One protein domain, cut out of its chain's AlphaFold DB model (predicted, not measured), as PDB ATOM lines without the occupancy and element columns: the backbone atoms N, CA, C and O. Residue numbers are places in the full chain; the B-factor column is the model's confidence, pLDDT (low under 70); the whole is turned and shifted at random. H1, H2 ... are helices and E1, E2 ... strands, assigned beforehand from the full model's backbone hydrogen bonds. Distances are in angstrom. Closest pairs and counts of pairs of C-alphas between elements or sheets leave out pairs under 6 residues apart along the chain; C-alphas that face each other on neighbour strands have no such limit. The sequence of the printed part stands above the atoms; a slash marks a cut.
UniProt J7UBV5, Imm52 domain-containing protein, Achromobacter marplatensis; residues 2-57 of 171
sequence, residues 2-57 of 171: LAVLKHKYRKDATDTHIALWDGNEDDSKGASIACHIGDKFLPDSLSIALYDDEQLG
ATOM      1  N   LEU A   2     113.498  -4.534  61.381       85.25
ATOM      2  CA  LEU A   2     112.455  -4.668  60.344       85.25
ATOM      3  C   LEU A   2     112.452  -3.555  59.275       85.25
ATOM      4  O   LEU A   2     112.311  -3.846  58.092       85.25
ATOM      5  N   ALA A   3     112.636  -2.291  59.669       89.06
ATOM      6  CA  ALA A   3     112.697  -1.171  58.724       89.06
ATOM      7  C   ALA A   3     113.878  -1.286  57.740       89.06
ATOM      8  O   ALA A   3     113.726  -0.987  56.559       89.06
ATOM      9  N   VAL A   4     115.026  -1.778  58.218       87.19
ATOM     10  CA  VAL A   4     116.234  -1.986  57.407       87.19
ATOM     11  C   VAL A   4     116.002  -3.098  56.387       87.19
ATOM     12  O   VAL A   4     116.258  -2.901  55.204       87.19
ATOM     13  N   LEU A   5     115.439  -4.233  56.816       85.62
ATOM     14  CA  LEU A   5     115.127  -5.351  55.918       85.62
ATOM     15  C   LEU A   5     114.091  -4.955  54.857       85.62
ATOM     16  O   LEU A   5     114.303  -5.202  53.674       85.62
ATOM     17  N   LYS A   6     113.015  -4.259  55.255       87.12
ATOM     18  CA  LYS A   6     112.006  -3.730  54.320       87.12
ATOM     19  C   LYS A   6     112.605  -2.771  53.296       87.12
ATOM     20  O   LYS A   6     112.144  -2.736  52.163       87.12
ATOM     21  N   HIS A   7     113.602  -1.980  53.689       88.94
ATOM     22  CA  HIS A   7     114.309  -1.103  52.763       88.94
ATOM     23  C   HIS A   7     115.197  -1.900  51.798       88.94
ATOM     24  O   HIS A   7     115.128  -1.671  50.591       88.94
ATOM     25  N   LYS A   8     115.977  -2.858  52.319       85.81
ATOM     26  CA  LYS A   8     116.892  -3.710  51.544       85.81
ATOM     27  C   LYS A   8     116.160  -4.487  50.445       85.81
ATOM     28  O   LYS A   8     116.561  -4.416  49.289       85.81
ATOM     29  N   TYR A   9     115.057  -5.146  50.792       87.50
ATOM     30  CA  TYR A   9     114.288  -6.008  49.885       87.50
ATOM     31  C   TYR A   9     113.106  -5.295  49.213       87.50
ATOM     32  O   TYR A   9     112.180  -5.925  48.714       87.50
ATOM     33  N   ARG A  10     113.095  -3.954  49.193       88.38
ATOM     34  CA  ARG A  10     111.968  -3.188  48.631       88.38
ATOM     35  C   ARG A  10     111.778  -3.420  47.130       88.38
ATOM     36  O   ARG A  10     110.658  -3.307  46.640       88.38
ATOM     37  N   LYS A  11     112.876  -3.623  46.398       86.94
ATOM     38  CA  LYS A  11     112.868  -3.765  44.933       86.94
ATOM     39  C   LYS A  11     112.711  -5.215  44.488       86.94
ATOM     40  O   LYS A  11     112.122  -5.444  43.441       86.94
ATOM     41  N   ASP A  12     113.239  -6.141  45.277       83.12
ATOM     42  CA  ASP A  12     113.191  -7.573  45.032       83.12
ATOM     43  C   ASP A  12     113.237  -8.303  46.380       83.12
ATOM     44  O   ASP A  12     114.076  -7.997  47.231       83.12
ATOM     45  N   ALA A  13     112.291  -9.215  46.570       81.69
ATOM     46  CA  ALA A  13     112.133 -10.041  47.761       81.69
ATOM     47  C   ALA A  13     111.995 -11.527  47.395       81.69
ATOM     48  O   ALA A  13     111.489 -12.306  48.197       81.69
ATOM     49  N   THR A  14     112.397 -11.900  46.174       82.25
ATOM     50  CA  THR A  14     112.476 -13.300  45.743       82.25
ATOM     51  C   THR A  14     113.531 -14.061  46.539       82.25
ATOM     52  O   THR A  14     113.299 -15.203  46.897       82.25
ATOM     53  N   ASP A  15     114.632 -13.403  46.898       83.06
ATOM     54  CA  ASP A  15     115.696 -13.954  47.731       83.06
ATOM     55  C   ASP A  15     115.964 -13.030  48.929       83.06
ATOM     56  O   ASP A  15     116.380 -11.872  48.777       83.06
ATOM     57  N   THR A  16     115.704 -13.518  50.145       85.88
ATOM     58  CA  THR A  16     115.868 -12.727  51.370       85.88
ATOM     59  C   THR A  16     116.750 -13.419  52.394       85.88
ATOM     60  O   THR A  16     116.790 -14.636  52.517       85.88
ATOM     61  N   HIS A  17     117.488 -12.607  53.145       87.56
ATOM     62  CA  HIS A  17     118.444 -13.072  54.134       87.56
ATOM     63  C   HIS A  17     118.303 -12.244  55.405       87.56
ATOM     64  O   HIS A  17     118.269 -11.006  55.368       87.56
ATOM     65  N   ILE A  18     118.274 -12.930  56.541       90.81
ATOM     66  CA  ILE A  18     118.348 -12.317  57.862       90.81
ATOM     67  C   ILE A  18     119.519 -12.959  58.585       90.81
ATOM     68  O   ILE A  18     119.527 -14.167  58.782       90.81
ATOM     69  N   ALA A  19     120.490 -12.144  58.982       92.75
ATOM     70  CA  ALA A  19     121.644 -12.593  59.744       92.75
ATOM     71  C   ALA A  19     121.801 -11.751  61.009       92.75
ATOM     72  O   ALA A  19     121.546 -10.542  61.005       92.75
ATOM     73  N   LEU A  20     122.207 -12.416  62.081       93.25
ATOM     74  CA  LEU A  20     122.531 -11.841  63.376       93.25
ATOM     75  C   LEU A  20     123.859 -12.437  63.838       93.25
ATOM     76  O   LEU A  20     124.174 -13.586  63.539       93.25
ATOM     77  N   TRP A  21     124.605 -11.651  64.595       93.38
ATOM     78  CA  TRP A  21     125.774 -12.098  65.337       93.38
ATOM     79  C   TRP A  21     125.684 -11.518  66.748       93.38
ATOM     80  O   TRP A  21     124.939 -10.559  66.975       93.38
ATOM     81  N   ASP A  22     126.383 -12.124  67.696       91.00
ATOM     82  CA  ASP A  22     126.330 -11.760  69.115       91.00
ATOM     83  C   ASP A  22     127.080 -10.461  69.464       91.00
ATOM     84  O   ASP A  22     126.960  -9.968  70.586       91.00
ATOM     85  N   GLY A  23     127.798  -9.871  68.503       92.62
ATOM     86  CA  GLY A  23     128.568  -8.643  68.696       92.62
ATOM     87  C   GLY A  23     129.953  -8.868  69.303       92.62
ATOM     88  O   GLY A  23     130.592  -7.894  69.697       92.62
ATOM     89  N   ASN A  24     130.401 -10.120  69.423       89.75
ATOM     90  CA  ASN A  24     131.698 -10.449  69.993       89.75
ATOM     91  C   ASN A  24     132.823 -10.249  68.968       89.75
ATOM     92  O   ASN A  24     132.916 -10.986  67.995       89.75
ATOM     93  N   GLU A  25     133.681  -9.254  69.194       90.00
ATOM     94  CA  GLU A  25     134.766  -8.869  68.277       90.00
ATOM     95  C   GLU A  25     136.039  -9.737  68.394       90.00
ATOM     96  O   GLU A  25     137.033  -9.443  67.739       90.00
ATOM     97  N   ASP A  26     136.046 -10.777  69.234       88.12
ATOM     98  CA  ASP A  26     137.173 -11.712  69.348       88.12
ATOM     99  C   ASP A  26     137.214 -12.670  68.145       88.12
ATOM    100  O   ASP A  26     136.254 -13.389  67.879       88.12
ATOM    101  N   ASP A  27     138.352 -12.721  67.447       80.94
ATOM    102  CA  ASP A  27     138.545 -13.517  66.224       80.94
ATOM    103  C   ASP A  27     138.360 -15.038  66.413       80.94
ATOM    104  O   ASP A  27     138.265 -15.782  65.435       80.94
ATOM    105  N   SER A  28     138.342 -15.514  67.659       80.75
ATOM    106  CA  SER A  28     138.226 -16.926  68.026       80.75
ATOM    107  C   SER A  28     136.952 -17.259  68.800       80.75
ATOM    108  O   SER A  28     136.809 -18.379  69.281       80.75
ATOM    109  N   LYS A  29     136.031 -16.303  68.968       85.00
ATOM    110  CA  LYS A  29     134.827 -16.499  69.780       85.00
ATOM    111  C   LYS A  29     133.602 -15.882  69.140       85.00
ATOM    112  O   LYS A  29     133.660 -15.015  68.282       85.00
ATOM    113  N   GLY A  30     132.464 -16.322  69.653       88.44
ATOM    114  CA  GLY A  30     131.170 -15.737  69.365       88.44
ATOM    115  C   GLY A  30     130.310 -16.636  68.502       88.44
ATOM    116  O   GLY A  30     130.630 -17.802  68.245       88.44
ATOM    117  N   ALA A  31     129.188 -16.071  68.081       90.50
ATOM    118  CA  ALA A  31     128.140 -16.812  67.412       90.50
ATOM    119  C   ALA A  31     127.485 -15.982  66.314       90.50
ATOM    120  O   ALA A  31     127.248 -14.780  66.462       90.50
ATOM    121  N   SER A  32     127.107 -16.650  65.228       92.44
ATOM    122  CA  SER A  32     126.229 -16.074  64.214       92.44
ATOM    123  C   SER A  32     125.106 -17.028  63.841       92.44
ATOM    124  O   SER A  32     125.240 -18.248  63.913       92.44
ATOM    125  N   ILE A  33     123.978 -16.450  63.446       93.62
ATOM    126  CA  ILE A  33     122.822 -17.157  62.910       93.62
ATOM    127  C   ILE A  33     122.375 -16.446  61.641       93.62
ATOM    128  O   ILE A  33     122.204 -15.226  61.625       93.62
ATOM    129  N   ALA A  34     122.178 -17.204  60.572       93.88
ATOM    130  CA  ALA A  34     121.720 -16.698  59.293       93.88
ATOM    131  C   ALA A  34     120.599 -17.583  58.757       93.88
ATOM    132  O   ALA A  34     120.750 -18.795  58.659       93.88
ATOM    133  N   CYS A  35     119.482 -16.964  58.394       92.62
ATOM    134  CA  CYS A  35     118.404 -17.602  57.660       92.62
ATOM    135  C   CYS A  35     118.386 -17.045  56.240       92.62
ATOM    136  O   CYS A  35     118.329 -15.826  56.037       92.62
ATOM    137  N   HIS A  36     118.444 -17.953  55.278       90.56
ATOM    138  CA  HIS A  36     118.282 -17.690  53.862       90.56
ATOM    139  C   HIS A  36     116.930 -18.244  53.427       90.56
ATOM    140  O   HIS A  36     116.641 -19.423  53.617       90.56
ATOM    141  N   ILE A  37     116.091 -17.367  52.888       86.62
ATOM    142  CA  ILE A  37     114.773 -17.708  52.365       86.62
ATOM    143  C   ILE A  37     114.851 -17.488  50.863       86.62
ATOM    144  O   ILE A  37     114.929 -16.341  50.408       86.62
ATOM    145  N   GLY A  38     114.880 -18.597  50.132       77.56
ATOM    146  CA  GLY A  38     115.096 -18.615  48.697       77.56
ATOM    147  C   GLY A  38     113.840 -18.287  47.895       77.56
ATOM    148  O   GLY A  38     112.727 -18.149  48.414       77.56
ATOM    149  N   ASP A  39     114.028 -18.263  46.581       76.00
ATOM    150  CA  ASP A  39     113.021 -17.997  45.545       76.00
ATOM    151  C   ASP A  39     112.017 -19.142  45.321       76.00
ATOM    152  O   ASP A  39     111.236 -19.113  44.369       76.00
ATOM    153  N   LYS A  40     112.015 -20.131  46.226       73.88
ATOM    154  CA  LYS A  40     111.256 -21.390  46.178       73.88
ATOM    155  C   LYS A  40     111.712 -22.388  45.110       73.88
ATOM    156  O   LYS A  40     111.112 -23.458  45.035       73.88
ATOM    157  N   PHE A  41     112.773 -22.100  44.351       77.50
ATOM    158  CA  PHE A  41     113.447 -23.101  43.514       77.50
ATOM    159  C   PHE A  41     114.536 -23.860  44.275       77.50
ATOM    160  O   PHE A  41     114.794 -25.018  43.957       77.50
ATOM    161  N   LEU A  42     115.157 -23.226  45.273       75.62
ATOM    162  CA  LEU A  42     116.100 -23.861  46.195       75.62
ATOM    163  C   LEU A  42     115.500 -23.965  47.608       75.62
ATOM    164  O   LEU A  42     114.696 -23.103  47.984       75.62
ATOM    165  N   PRO A  43     115.890 -24.980  48.404       84.38
ATOM    166  CA  PRO A  43     115.483 -25.074  49.801       84.38
ATOM    167  C   PRO A  43     115.908 -23.844  50.611       84.38
ATOM    168  O   PRO A  43     117.025 -23.343  50.466       84.38
ATOM    169  N   ASP A  44     115.026 -23.393  51.504       91.44
ATOM    170  CA  ASP A  44     115.373 -22.404  52.526       91.44
ATOM    171  C   ASP A  44     116.450 -23.004  53.459       91.44
ATOM    172  O   ASP A  44     116.442 -24.208  53.734       91.44
ATOM    173  N   SER A  45     117.376 -22.187  53.970       92.62
ATOM    174  CA  SER A  45     118.454 -22.667  54.845       92.62
ATOM    175  C   SER A  45     118.606 -21.848  56.126       92.62
ATOM    176  O   SER A  45     118.331 -20.647  56.184       92.62
ATOM    177  N   LEU A  46     119.039 -22.534  57.183       94.50
ATOM    178  CA  LEU A  46     119.408 -21.957  58.467       94.50
ATOM    179  C   LEU A  46     120.828 -22.408  58.803       94.50
ATOM    180  O   LEU A  46     121.087 -23.604  58.916       94.50
ATOM    181  N   SER A  47     121.713 -21.444  59.017       93.88
ATOM    182  CA  SER A  47     123.097 -21.674  59.418       93.88
ATOM    183  C   SER A  47     123.336 -21.046  60.781       93.88
ATOM    184  O   SER A  47     123.039 -19.868  60.980       93.88
ATOM    185  N   ILE A  48     123.884 -21.824  61.711       92.75
ATOM    186  CA  ILE A  48     124.374 -21.345  63.005       92.75
ATOM    187  C   ILE A  48     125.858 -21.682  63.062       92.75
ATOM    188  O   ILE A  48     126.227 -22.844  62.899       92.75
ATOM    189  N   ALA A  49     126.697 -20.675  63.267       90.81
ATOM    190  CA  ALA A  49     128.130 -20.851  63.445       90.81
ATOM    191  C   ALA A  49     128.515 -20.443  64.866       90.81
ATOM    192  O   ALA A  49     128.137 -19.364  65.323       90.81
ATOM    193  N   LEU A  50     129.264 -21.317  65.531       87.88
ATOM    194  CA  LEU A  50     129.863 -21.104  66.842       87.88
ATOM    195  C   LEU A  50     131.374 -21.215  66.658       87.88
ATOM    196  O   LEU A  50     131.836 -22.148  66.001       87.88
ATOM    197  N   TYR A  51     132.121 -20.245  67.177       80.00
ATOM    198  CA  TYR A  51     133.567 -20.136  66.940       80.00
ATOM    199  C   TYR A  51     134.422 -20.712  68.076       80.00
ATOM    200  O   TYR A  51     135.642 -20.720  67.967       80.00
ATOM    201  N   ASP A  52     133.791 -21.233  69.130       76.19
ATOM    202  CA  ASP A  52     134.452 -21.755  70.326       76.19
ATOM    203  C   ASP A  52     133.751 -23.033  70.812       76.19
ATOM    204  O   ASP A  52     132.535 -23.041  71.037       76.19
ATOM    205  N   ASP A  53     134.516 -24.110  70.990       68.38
ATOM    206  CA  ASP A  53     134.003 -25.399  71.454       68.38
ATOM    207  C   ASP A  53     133.444 -25.312  72.884       68.38
ATOM    208  O   ASP A  53     132.504 -26.033  73.225       68.38
ATOM    209  N   GLU A  54     133.928 -24.376  73.712       70.50
ATOM    210  CA  GLU A  54     133.334 -24.115  75.029       70.50
ATOM    211  C   GLU A  54     131.888 -23.597  74.905       70.50
ATOM    212  O   GLU A  54     131.048 -23.888  75.761       70.50
ATOM    213  N   GLN A  55     131.559 -22.891  73.813       68.00
ATOM    214  CA  GLN A  55     130.199 -22.413  73.534       68.00
ATOM    215  C   GLN A  55     129.279 -23.511  72.994       68.00
ATOM    216  O   GLN A  55     128.061 -23.412  73.164       68.00
ATOM    217  N   LEU A  56     129.831 -24.571  72.387       68.19
ATOM    218  CA  LEU A  56     129.050 -25.760  72.023       68.19
ATOM    219  C   LEU A  56     128.495 -26.458  73.275       68.19
ATOM    220  O   LEU A  56     127.442 -27.100  73.230       68.19
ATOM    221  N   GLY A  57     129.170 -26.295  74.415       73.19
ATOM    222  CA  GLY A  57     128.772 -26.883  75.682       73.19
ATOM    223  C   GLY A  57     128.823 -28.407  75.623       73.19
ATOM    224  O   GLY A  57     129.846 -29.000  75.296       73.19
TER     225      GLY A  57
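Overview. This is residues 2 to 57 of the 171 residues of the protein "Imm52 domain-containing protein" of Achromobacter marplatensis (UniProt J7UBV5). What would one see first? One thin, nearly flat sheet of three strands side by side makes the core, with the short helix H1 beyond edge strand E1, near where E1 begins, and the very short helix H2 after the end of E3, toward the other end of the long axis. Neither helix covers the sheet. What are its parts? The printed part has 56 residues with two named helices and three named strands, in the order H1 E1 E2 E3 H2; the sheet runs E1 - E2 - E3, antiparallel throughout, and the class is mixed, helices and strands. How is the whole shaped? It is loose, with a radius of gyration of the C-alphas of 14.2 A, and elongated, spanning 40 by 25 by 15 A.

Arrangement. How do the strands pair? E1, residues 16 to 21, E2, residues 31 to 37, and E3, residues 45 to 50, form a meander, each strand the antiparallel neighbour of the one before. E1 and E2 form a hairpin at 173 degrees between directions, with N 18 and O 35 within hydrogen-bond range at 2.9 A. E2 and E3 form a hairpin, also at 173 degrees, with N 34 and O 47 within range at 2.8 A. Where are the helices? H1, residues 2 to 8, only grazes the sheet; its closest C-alpha pair with E1 is Leu 5 and Ile 18, 7.9 A apart. H2, residues 53 to 56, is not on the sheet; its closest C-alpha pair with E3 is Leu 50 and Leu 56, 7.0 A apart. H1 and H2 are apart. What do the helix backbones show? In H1 every O i to N i+4 pair is within hydrogen-bond range, while H2 is too short for such a pair; its one O i to N i+3 pair is within range.

Along the chain. How long are the strands? From first to last C-alpha, E2 measures 20.1 A, E1 17.1 A and E3 16.6 A. Where do the elements begin and end? H1 is 9.9 A long from C-alpha 2 at (112.455, -4.668, 60.344). E2 begins with C-alpha 31 at (128.140, -16.812, 67.412). H2 is 5.0 A long and ends with C-alpha 56 at (129.050, -25.760, 72.023).

Size, cuts and confidence. How large is it? The two C-alphas farthest apart are those of Lys 11 and Glu 54, at 41.7 A. Is the backbone unbroken? The printed part has no cut. The link from E3 to H2 is tight, the other three are short, and no link is long. Where is confidence low? The mean pLDDT of the printed part of this model is 85.5, and residue 53 and residues 55 to 56 are under 70.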